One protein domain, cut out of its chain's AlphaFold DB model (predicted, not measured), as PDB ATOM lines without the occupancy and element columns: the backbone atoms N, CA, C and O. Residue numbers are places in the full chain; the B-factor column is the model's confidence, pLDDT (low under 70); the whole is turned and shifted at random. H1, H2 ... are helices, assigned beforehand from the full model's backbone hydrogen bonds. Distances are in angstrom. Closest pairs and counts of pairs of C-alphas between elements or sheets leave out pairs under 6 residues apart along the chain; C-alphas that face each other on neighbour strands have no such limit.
ATOM      1  N   LYS A  31      -9.934 -11.065  45.401       84.44
ATOM      2  CA  LYS A  31      -9.824 -10.716  43.966       84.44
ATOM      3  C   LYS A  31      -9.353  -9.293  43.693       84.44
ATOM      4  O   LYS A  31      -8.489  -9.106  42.848       84.44
ATOM      5  N   ILE A  32      -9.847  -8.301  44.434       84.19
ATOM      6  CA  ILE A  32      -9.391  -6.907  44.291       84.19
ATOM      7  C   ILE A  32      -7.897  -6.774  44.680       84.19
ATOM      8  O   ILE A  32      -7.141  -6.222  43.880       84.19
ATOM      9  N   PRO A  33      -7.412  -7.332  45.814       86.31
ATOM     10  CA  PRO A  33      -5.975  -7.435  46.092       86.31
ATOM     11  C   PRO A  33      -5.156  -8.130  44.991       86.31
ATOM     12  O   PRO A  33      -4.138  -7.590  44.568       86.31
ATOM     13  N   GLN A  34      -5.607  -9.285  44.489       88.88
ATOM     14  CA  GLN A  34      -4.932 -10.015  43.405       88.88
ATOM     15  C   GLN A  34      -4.880  -9.197  42.104       88.88
ATOM     16  O   GLN A  34      -3.878  -9.231  41.393       88.88
ATOM     17  N   LEU A  35      -5.937  -8.433  41.804       88.81
ATOM     18  CA  LEU A  35      -6.021  -7.578  40.622       88.81
ATOM     19  C   LEU A  35      -4.996  -6.443  40.700       88.81
ATOM     20  O   LEU A  35      -4.269  -6.200  39.740       88.81
ATOM     21  N   LEU A  36      -4.892  -5.797  41.864       86.94
ATOM     22  CA  LEU A  36      -3.886  -4.768  42.133       86.94
ATOM     23  C   LEU A  36      -2.459  -5.339  42.081       86.94
ATOM     24  O   LEU A  36      -1.570  -4.691  41.530       86.94
ATOM     25  N   GLU A  37      -2.232  -6.557  42.589       88.81
ATOM     26  CA  GLU A  37      -0.925  -7.219  42.498       88.81
ATOM     27  C   GLU A  37      -0.545  -7.529  41.040       88.81
ATOM     28  O   GLU A  37       0.569  -7.215  40.618       88.81
ATOM     29  N   ALA A  38      -1.470  -8.083  40.250       88.56
ATOM     30  CA  ALA A  38      -1.256  -8.380  38.834       88.56
ATOM     31  C   ALA A  38      -0.994  -7.109  38.003       88.56
ATOM     32  O   ALA A  38      -0.067  -7.086  37.192       88.56
ATOM     33  N   ILE A  39      -1.738  -6.023  38.254       86.81
ATOM     34  CA  ILE A  39      -1.478  -4.708  37.645       86.81
ATOM     35  C   ILE A  39      -0.072  -4.209  38.021       86.81
ATOM     36  O   ILE A  39       0.690  -3.822  37.139       86.81
ATOM     37  N   ASN A  40       0.321  -4.281  39.297       87.06
ATOM     38  CA  ASN A  40       1.635  -3.825  39.765       87.06
ATOM     39  C   ASN A  40       2.805  -4.660  39.191       87.06
ATOM     40  O   ASN A  40       3.843  -4.108  38.819       87.06
ATOM     41  N   ARG A  41       2.637  -5.984  39.048       85.25
ATOM     42  CA  ARG A  41       3.606  -6.869  38.365       85.25
ATOM     43  C   ARG A  41       3.831  -6.466  36.905       85.25
ATOM     44  O   ARG A  41       4.962  -6.536  36.420       85.25
ATOM     45  N   LEU A  42       2.769  -6.032  36.225       83.75
ATOM     46  CA  LEU A  42       2.788  -5.631  34.819       83.75
ATOM     47  C   LEU A  42       3.161  -4.154  34.603       83.75
ATOM     48  O   LEU A  42       3.727  -3.834  33.559       83.75
ATOM     49  N   GLU A  43       2.961  -3.265  35.583       82.56
ATOM     50  CA  GLU A  43       3.468  -1.883  35.545       82.56
ATOM     51  C   GLU A  43       4.997  -1.847  35.422       82.56
ATOM     52  O   GLU A  43       5.555  -1.058  34.655       82.56
ATOM     53  N   HIS A  44       5.686  -2.704  36.177       77.25
ATOM     54  CA  HIS A  44       7.148  -2.784  36.169       77.25
ATOM     55  C   HIS A  44       7.706  -3.622  35.005       77.25
ATOM     56  O   HIS A  44       8.920  -3.650  34.779       77.25
ATOM     57  N   ALA A  45       6.842  -4.301  34.248       78.88
ATOM     58  CA  ALA A  45       7.232  -5.092  33.095       78.88
ATOM     59  C   ALA A  45       7.463  -4.199  31.862       78.88
ATOM     60  O   ALA A  45       6.696  -3.287  31.567       78.88
ATOM     61  N   ASN A  46       8.524  -4.471  31.097       76.12
ATOM     62  CA  ASN A  46       8.796  -3.755  29.849       76.12
ATOM     63  C   ASN A  46       8.152  -4.499  28.658       76.12
ATOM     64  O   ASN A  46       8.732  -5.501  28.231       76.12
ATOM     65  N   PRO A  47       7.034  -4.021  28.072       72.19
ATOM     66  CA  PRO A  47       6.361  -4.696  26.955       72.19
ATOM     67  C   PRO A  47       7.180  -4.712  25.658       72.19
ATOM     68  O   PRO A  47       6.893  -5.494  24.761       72.19
ATOM     69  N   SER A  48       8.223  -3.882  25.547       75.56
ATOM     70  CA  SER A  48       9.172  -3.903  24.424       75.56
ATOM     71  C   SER A  48      10.363  -4.845  24.656       75.56
ATOM     72  O   SER A  48      11.297  -4.862  23.857       75.56
ATOM     73  N   SER A  49      10.371  -5.617  25.749       77.06
ATOM     74  CA  SER A  49      11.368  -6.663  25.988       77.06
ATOM     75  C   SER A  49      11.001  -7.944  25.228       77.06
ATOM     76  O   SER A  49       9.871  -8.411  25.367       77.06
ATOM     77  N   PRO A  50      11.938  -8.608  24.521       76.50
ATOM     78  CA  PRO A  50      11.670  -9.908  23.897       76.50
ATOM     79  C   PRO A  50      11.350 -11.012  24.923       76.50
ATOM     80  O   PRO A  50      10.774 -12.034  24.570       76.50
ATOM     81  N   ALA A  51      11.683 -10.799  26.202       82.69
ATOM     82  CA  ALA A  51      11.319 -11.685  27.305       82.69
ATOM     83  C   ALA A  51       9.966 -11.337  27.963       82.69
ATOM     84  O   ALA A  51       9.636 -11.921  28.990       82.69
ATOM     85  N   PHE A  52       9.202 -10.368  27.437       78.62
ATOM     86  CA  PHE A  52       7.886 -10.019  27.985       78.62
ATOM     87  C   PHE A  52       6.867 -11.126  27.702       78.62
ATOM     88  O   PHE A  52       6.333 -11.712  28.638       78.62
ATOM     89  N   ALA A  53       6.667 -11.479  26.428       77.81
ATOM     90  CA  ALA A  53       5.701 -12.506  26.035       77.81
ATOM     91  C   ALA A  53       5.949 -13.839  26.766       77.81
ATOM     92  O   ALA A  53       5.043 -14.382  27.385       77.81
ATOM     93  N   SER A  54       7.195 -14.320  26.811       82.94
ATOM     94  CA  SER A  54       7.536 -15.585  27.480       82.94
ATOM     95  C   SER A  54       7.422 -15.571  29.010       82.94
ATOM     96  O   SER A  54       7.402 -16.643  29.609       82.94
ATOM     97  N   LYS A  55       7.343 -14.397  29.653       83.44
ATOM     98  CA  LYS A  55       7.129 -14.272  31.108       83.44
ATOM     99  C   LYS A  55       5.681 -13.982  31.496       83.44
ATOM    100  O   LYS A  55       5.266 -14.406  32.566       83.44
ATOM    101  N   TYR A  56       4.942 -13.270  30.648       83.38
ATOM    102  CA  TYR A  56       3.628 -12.711  30.978       83.38
ATOM    103  C   TYR A  56       2.471 -13.279  30.134       83.38
ATOM    104  O   TYR A  56       1.326 -12.906  30.373       83.38
ATOM    105  N   ALA A  57       2.721 -14.213  29.203       83.75
ATOM    106  CA  ALA A  57       1.674 -14.856  28.391       83.75
ATOM    107  C   ALA A  57       0.561 -15.537  29.210       83.75
ATOM    108  O   ALA A  57      -0.567 -15.620  28.740       83.75
ATOM    109  N   SER A  58       0.847 -16.005  30.429       85.94
ATOM    110  CA  SER A  58      -0.165 -16.523  31.360       85.94
ATOM    111  C   SER A  58      -0.762 -15.442  32.272       85.94
ATOM    112  O   SER A  58      -1.931 -15.543  32.642       85.94
ATOM    113  N   GLU A  59       0.001 -14.399  32.623       86.94
ATOM    114  CA  GLU A  59      -0.472 -13.317  33.500       86.94
ATOM    115  C   GLU A  59      -1.463 -12.375  32.786       86.94
ATOM    116  O   GLU A  59      -2.404 -11.905  33.421       86.94
ATOM    117  N   ILE A  60      -1.329 -12.146  31.471       84.69
ATOM    118  CA  ILE A  60      -2.238 -11.270  30.704       84.69
ATOM    119  C   ILE A  60      -3.677 -11.841  30.608       84.69
ATOM    120  O   ILE A  60      -4.606 -11.136  31.014       84.69
ATOM    121  N   PRO A  61      -3.916 -13.107  30.189       87.94
ATOM    122  CA  PRO A  61      -5.251 -13.714  30.234       87.94
ATOM    123  C   PRO A  61      -5.804 -13.851  31.656       87.94
ATOM    124  O   PRO A  61      -7.003 -13.664  31.871       87.94
ATOM    125  N   ALA A  62      -4.946 -14.131  32.645       89.94
ATOM    126  CA  ALA A  62      -5.356 -14.189  34.046       89.94
ATOM    127  C   ALA A  62      -5.853 -12.824  34.555       89.94
ATOM    128  O   ALA A  62      -6.889 -12.769  35.217       89.94
ATOM    129  N   LEU A  63      -5.182 -11.724  34.196       90.25
ATOM    130  CA  LEU A  63      -5.609 -10.363  34.530       90.25
ATOM    131  C   LEU A  63      -6.939  -9.994  33.845       90.25
ATOM    132  O   LEU A  63      -7.820  -9.437  34.497       90.25
ATOM    133  N   ALA A  64      -7.146 -10.370  32.579       89.25
ATOM    134  CA  ALA A  64      -8.425 -10.157  31.889       89.25
ATOM    135  C   ALA A  64      -9.581 -10.970  32.508       89.25
ATOM    136  O   ALA A  64     -10.692 -10.459  32.667       89.25
ATOM    137  N   LYS A  65      -9.323 -12.215  32.927       92.69
ATOM    138  CA  LYS A  65     -10.294 -13.033  33.675       92.69
ATOM    139  C   LYS A  65     -10.627 -12.397  35.028       92.69
ATOM    140  O   LYS A  65     -11.798 -12.228  35.357       92.69
ATOM    141  N   LEU A  66      -9.605 -11.979  35.774       91.94
ATOM    142  CA  LEU A  66      -9.751 -11.375  37.096       91.94
ATOM    143  C   LEU A  66     -10.460 -10.011  37.045       91.94
ATOM    144  O   LEU A  66     -11.251  -9.709  37.935       91.94
ATOM    145  N   HIS A  67     -10.262  -9.229  35.977       91.81
ATOM    146  CA  HIS A  67     -11.055  -8.032  35.686       91.81
ATOM    147  C   HIS A  67     -12.551  -8.369  35.646       91.81
ATOM    148  O   HIS A  67     -13.334  -7.812  36.417       91.81
ATOM    149  N   ARG A  68     -12.945  -9.301  34.764       91.06
ATOM    150  CA  ARG A  68     -14.348  -9.704  34.583       91.06
ATOM    151  C   ARG A  68     -14.947 -10.260  35.879       91.06
ATOM    152  O   ARG A  68     -16.094  -9.963  36.192       91.06
ATOM    153  N   GLU A  69     -14.170 -11.008  36.663       90.56
ATOM    154  CA  GLU A  69     -14.607 -11.533  37.962       90.56
ATOM    155  C   GLU A  69     -14.816 -10.447  39.026       90.56
ATOM    156  O   GLU A  69     -15.786 -10.529  39.776       90.56
ATOM    157  N   VAL A  70     -13.968  -9.414  39.085       89.25
ATOM    158  CA  VAL A  70     -14.158  -8.278  40.008       89.25
ATOM    159  C   VAL A  70     -15.363  -7.420  39.600       89.25
ATOM    160  O   VAL A  70     -16.110  -6.969  40.470       89.25
ATOM    161  N   VAL A  71     -15.618  -7.249  38.296       89.06
ATOM    162  CA  VAL A  71     -16.849  -6.595  37.807       89.06
ATOM    163  C   VAL A  71     -18.092  -7.421  38.167       89.06
ATOM    164  O   VAL A  71     -19.055  -6.889  38.715       89.06
ATOM    165  N   ALA A  72     -18.051  -8.742  37.960       88.25
ATOM    166  CA  ALA A  72     -19.141  -9.653  38.327       88.25
ATOM    167  C   ALA A  72     -19.418  -9.713  39.846       88.25
ATOM    168  O   ALA A  72     -20.520 -10.070  40.255       88.25
ATOM    169  N   GLN A  73     -18.453  -9.321  40.686       85.94
ATOM    170  CA  GLN A  73     -18.623  -9.162  42.138       85.94
ATOM    171  C   GLN A  73     -19.299  -7.842  42.556       85.94
ATOM    172  O   GLN A  73     -19.421  -7.570  43.749       85.94
ATOM    173  N   GLY A  74     -19.757  -7.023  41.604       80.81
ATOM    174  CA  GLY A  74     -20.519  -5.800  41.876       80.81
ATOM    175  C   GLY A  74     -19.686  -4.518  41.935       80.81
ATOM    176  O   GLY A  74     -20.238  -3.454  42.219       80.81
ATOM    177  N   MET A  75     -18.384  -4.559  41.624       82.81
ATOM    178  CA  MET A  75     -17.680  -3.327  41.254       82.81
ATOM    179  C   MET A  75     -18.139  -2.878  39.864       82.81
ATOM    180  O   MET A  75     -18.142  -3.666  38.925       82.81
ATOM    181  N   SER A  76     -18.477  -1.597  39.698       86.25
ATOM    182  CA  SER A  76     -18.764  -1.073  38.356       86.25
ATOM    183  C   SER A  76     -17.525  -1.176  37.459       86.25
ATOM    184  O   SER A  76     -16.412  -0.935  37.931       86.25
ATOM    185  N   GLU A  77     -17.709  -1.484  36.172       87.94
ATOM    186  CA  GLU A  77     -16.619  -1.568  35.185       87.94
ATOM    187  C   GLU A  77     -15.747  -0.302  35.214       87.94
ATOM    188  O   GLU A  77     -14.531  -0.387  35.353       87.94
ATOM    189  N   THR A  78     -16.362   0.883  35.268       87.75
ATOM    190  CA  THR A  78     -15.679   2.179  35.416       87.75
ATOM    191  C   THR A  78     -14.811   2.279  36.681       87.75
ATOM    192  O   THR A  78     -13.783   2.958  36.676       87.75
ATOM    193  N   SER A  79     -15.188   1.617  37.780       85.75
ATOM    194  CA  SER A  79     -14.366   1.545  38.999       85.75
ATOM    195  C   SER A  79     -13.156   0.631  38.816       85.75
ATOM    196  O   SER A  79     -12.080   0.946  39.319       85.75
ATOM    197  N   VAL A  80     -13.321  -0.480  38.092       88.12
ATOM    198  CA  VAL A  80     -12.252  -1.450  37.804       88.12
ATOM    199  C   VAL A  80     -11.278  -0.881  36.764       88.12
ATOM    200  O   VAL A  80     -10.068  -0.926  36.972       88.12
ATOM    201  N   ASN A  81     -11.782  -0.220  35.719       89.44
ATOM    202  CA  ASN A  81     -11.015   0.510  34.702       89.44
ATOM    203  C   ASN A  81     -10.069   1.559  35.307       89.44
ATOM    204  O   ASN A  81      -8.915   1.677  34.893       89.44
ATOM    205  N   ARG A  82     -10.517   2.287  36.339       86.56
ATOM    206  CA  ARG A  82      -9.695   3.292  37.041       86.56
ATOM    207  C   ARG A  82      -8.455   2.708  37.721       86.56
ATOM    208  O   ARG A  82      -7.483   3.440  37.895       86.56
ATOM    209  N   LEU A  83      -8.439   1.414  38.048       84.81
ATOM    210  CA  LEU A  83      -7.265   0.741  38.620       84.81
ATOM    211  C   LEU A  83      -6.116   0.603  37.600       84.81
ATOM    212  O   LEU A  83      -4.955   0.555  37.991       84.81
ATOM    213  N   TYR A  84      -6.426   0.628  36.299       81.12
ATOM    214  CA  TYR A  84      -5.453   0.654  35.196       81.12
ATOM    215  C   TYR A  84      -5.039   2.084  34.800       81.12
ATOM    216  O   TYR A  84      -4.331   2.276  33.814       81.12
ATOM    217  N   GLY A  85      -5.516   3.105  35.523       82.50
ATOM    218  CA  GLY A  85      -5.312   4.521  35.212       82.50
ATOM    219  C   GLY A  85      -6.300   5.097  34.189       82.50
ATOM    220  O   GLY A  85      -6.690   6.255  34.334       82.50
ATOM    221  N   ASN A  86      -6.750   4.322  33.191       78.81
ATOM    222  CA  ASN A  86      -7.809   4.729  32.257       78.81
ATOM    223  C   ASN A  86      -8.595   3.549  31.640       78.81
ATOM    224  O   ASN A  86      -8.119   2.414  31.584       78.81
ATOM    225  N   ASP A  87      -9.790   3.840  31.111       86.19
ATOM    226  CA  ASP A  87     -10.650   2.861  30.422       86.19
ATOM    227  C   ASP A  87     -10.009   2.282  29.149       86.19
ATOM    228  O   ASP A  87     -10.305   1.159  28.749       86.19
ATOM    229  N   GLU A  88      -9.108   3.028  28.506       84.25
ATOM    230  CA  GLU A  88      -8.432   2.602  27.276       84.25
ATOM    231  C   GLU A  88      -7.445   1.446  27.521       84.25
ATOM    232  O   GLU A  88      -7.361   0.528  26.706       84.25
ATOM    233  N   ALA A  89      -6.718   1.455  28.644       81.75
ATOM    234  CA  ALA A  89      -5.811   0.372  29.022       81.75
ATOM    235  C   ALA A  89      -6.575  -0.906  29.399       81.75
ATOM    236  O   ALA A  89      -6.181  -1.996  28.987       81.75
ATOM    237  N   ALA A  90      -7.693  -0.768  30.120       85.12
ATOM    238  CA  ALA A  90      -8.572  -1.887  30.447       85.12
ATOM    239  C   ALA A  90      -9.191  -2.519  29.189       85.12
ATOM    240  O   ALA A  90      -9.151  -3.739  29.028       85.12
ATOM    241  N   LYS A  91      -9.675  -1.700  28.245       85.81
ATOM    242  CA  LYS A  91     -10.199  -2.191  26.960       85.81
ATOM    243  C   LYS A  91      -9.134  -2.901  26.131       85.81
ATOM    244  O   LYS A  91      -9.395  -3.999  25.665       85.81
ATOM    245  N   LYS A  92      -7.920  -2.350  26.032       84.25
ATOM    246  CA  LYS A  92      -6.802  -2.989  25.310       84.25
ATOM    247  C   LYS A  92      -6.340  -4.307  25.930       84.25
ATOM    248  O   LYS A  92      -5.859  -5.173  25.210       84.25
ATOM    249  N   LEU A  93      -6.481  -4.475  27.247       84.50
ATOM    250  CA  LEU A  93      -6.232  -5.751  27.924       84.50
ATOM    251  C   LEU A  93      -7.278  -6.806  27.521       84.50
ATOM    252  O   LEU A  93      -6.907  -7.937  27.208       84.50
ATOM    253  N   LEU A  94      -8.564  -6.440  27.519       86.00
ATOM    254  CA  LEU A  94      -9.652  -7.332  27.106       86.00
ATOM    255  C   LEU A  94      -9.557  -7.672  25.609       86.00
ATOM    256  O   LEU A  94      -9.545  -8.847  25.262       86.00
ATOM    257  N   GLU A  95      -9.370  -6.665  24.753       84.88
ATOM    258  CA  GLU A  95      -9.195  -6.782  23.296       84.88
ATOM    259  C   GLU A  95      -8.015  -7.690  22.915       84.88
ATOM    260  O   GLU A  95      -8.154  -8.535  22.036       84.88
ATOM    261  N   LEU A  96      -6.870  -7.564  23.599       81.62
ATOM    262  CA  LEU A  96      -5.701  -8.420  23.370       81.62
ATOM    263  C   LEU A  96      -6.017  -9.895  23.664       81.62
ATOM    264  O   LEU A  96      -5.702 -10.769  22.862       81.62
ATOM    265  N   VAL A  97      -6.681 -10.168  24.790       83.62
ATOM    266  CA  VAL A  97      -7.029 -11.538  25.193       83.62
ATOM    267  C   VAL A  97      -8.152 -12.106  24.323       83.62
ATOM    268  O   VAL A  97      -8.105 -13.278  23.965       83.62
ATOM    269  N   GLU A  98      -9.145 -11.308  23.939       83.12
ATOM    270  CA  GLU A  98     -10.214 -11.723  23.023       83.12
ATOM    271  C   GLU A  98      -9.672 -11.992  21.607       83.12
ATOM    272  O   GLU A  98     -10.021 -13.008  21.007       83.12
ATOM    273  N   GLY A  99      -8.745 -11.164  21.116       68.12
ATOM    274  CA  GLY A  99      -8.064 -11.357  19.833       68.12
ATOM    275  C   GLY A  99      -7.191 -12.615  19.786       68.12
ATOM    276  O   GLY A  99      -7.265 -13.370  18.814       68.12
ATOM    277  N   ASP A 100      -6.418 -12.889  20.844       58.25
ATOM    278  CA  ASP A 100      -5.618 -14.118  20.953       58.25
ATOM    279  C   ASP A 100      -6.509 -15.381  21.007       58.25
ATOM    280  O   ASP A 100      -6.177 -16.397  20.389       58.25
ATOM    281  N   ASN A 101      -7.671 -15.323  21.676       55.94
ATOM    282  CA  ASN A 101      -8.631 -16.438  21.685       55.94
ATOM    283  C   ASN A 101      -9.285 -16.642  20.305       55.94
ATOM    284  O   ASN A 101      -9.268 -17.765  19.799       55.94
ATOM    285  N   ALA A 102      -9.759 -15.583  19.640       49.28
ATOM    286  CA  ALA A 102     -10.341 -15.672  18.294       49.28
ATOM    287  C   ALA A 102      -9.340 -16.216  17.251       49.28
ATOM    288  O   ALA A 102      -9.701 -16.980  16.346       49.28
ATOM    289  N   ALA A 103      -8.051 -15.888  17.401       47.09
ATOM    290  CA  ALA A 103      -6.978 -16.464  16.593       47.09
ATOM    291  C   ALA A 103      -6.777 -17.976  16.837       47.09
ATOM    292  O   ALA A 103      -6.352 -18.684  15.918       47.09
ATOM    293  N   SER A 104      -7.101 -18.484  18.033       45.00
ATOM    294  CA  SER A 104      -7.058 -19.919  18.347       45.00
ATOM    295  C   SER A 104      -8.299 -20.681  17.862       45.00
ATOM    296  O   SER A 104      -8.142 -21.734  17.243       45.00
ATOM    297  N   GLU A 105      -9.504 -20.116  18.004       43.44
ATOM    298  CA  GLU A 105     -10.753 -20.704  17.482       43.44
ATOM    299  C   GLU A 105     -10.668 -20.904  15.957       43.44
ATOM    300  O   GLU A 105     -11.001 -21.970  15.434       43.44
ATOM    301  N   THR A 106     -10.063 -19.941  15.249       40.50
ATOM    302  CA  THR A 106      -9.802 -20.010  13.797       40.50
ATOM    303  C   THR A 106      -8.805 -21.125  13.394       40.50
ATOM    304  O   THR A 106      -8.670 -21.435  12.204       40.50
ATOM    305  N   GLN A 107      -8.093 -21.759  14.341       40.56
ATOM    306  CA  GLN A 107      -7.242 -22.934  14.079       40.56
ATOM    307  C   GLN A 107      -7.877 -24.281  14.444       40.56
ATOM    308  O   GLN A 107      -7.534 -25.276  13.795       40.56
TER     309      GLN A 107
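This is residues 31 to 107 of the 289 residues of an uncharacterized protein of Melanopsichium pennsylvanicum 4 (UniProt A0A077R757). What shape do these atoms make? H3 is the core, with H1 on one side of it and H5 crossing it steeply on the opposite side, while H4 folds back from H3 as a hairpin and makes a corner with H5. Residues 102 to 107 of H5 stick out, and the short H2 touches no helix. What is it built of? The printed part has 77 residues with five named helices, in the order H1, H2, H3, H4, H5, and no named strand, and its class is all helix. How large is it? It is compact, with a radius of gyration of the C-alphas of 12.7 A and spans of 34 by 30 by 20 A.

What does the first helix meet? H1, residues 31 to 43, touches H3, residues 59 to 72, the hub; their closest C-alphas, of Lys 31 and Val 70, are 6.4 A apart. They run opposite ways at a shallow tilt of 34.5 degrees, only just short of steep. Where do the helices after H3 go? H4, residues 77 to 84, forms a helical hairpin with H3, touching its residues 67 to 71 alone, closest at the C-alphas of Val 71 and Glu 77, 5.7 A apart. H5, residues 87 to 107, touches H3 with residues 93 to 97 alone, at a steep tilt of 65 degrees, and the closest C-alphas, of Ala 64 and Leu 94, are 5.7 A apart. H4 and H5 touch only at the corner, with the C-alphas of Asn 81 and Asp 87 closest at 4.9 A. Which stay apart, and how do the backbones run? H1 and H5 are apart, and H2, residues 52 to 56, meets H3 only through their link. Each O i to N i+4 pair is within hydrogen-bond range in H1, H2 and H3, against 2 of 4 in H4 and 16 of 17 in H5.

Where does the first helix begin? H1 begins at C-alpha 31, (-9.824, -10.716, 43.966), and is 18.0 A long. Where are the others? H2 spans 5.9 A, H3 19.6 A from C-alpha 59 at (-0.472, -13.317, 33.500), and H4 11.4 A. H5, the longest at 30.7 A, ends at C-alpha 107, (-7.242, -22.934, 14.079).

How far does it reach? The two C-alphas farthest apart, those of Pro 50 and Gly 74, are 37.1 A apart. Are there cuts or long links? The printed part has no cut; the link from H1 to H2 is short, and the other three are tight. Where is confidence low? The mean pLDDT of the printed part is 80.7, and residues 99 to 107 are under 70.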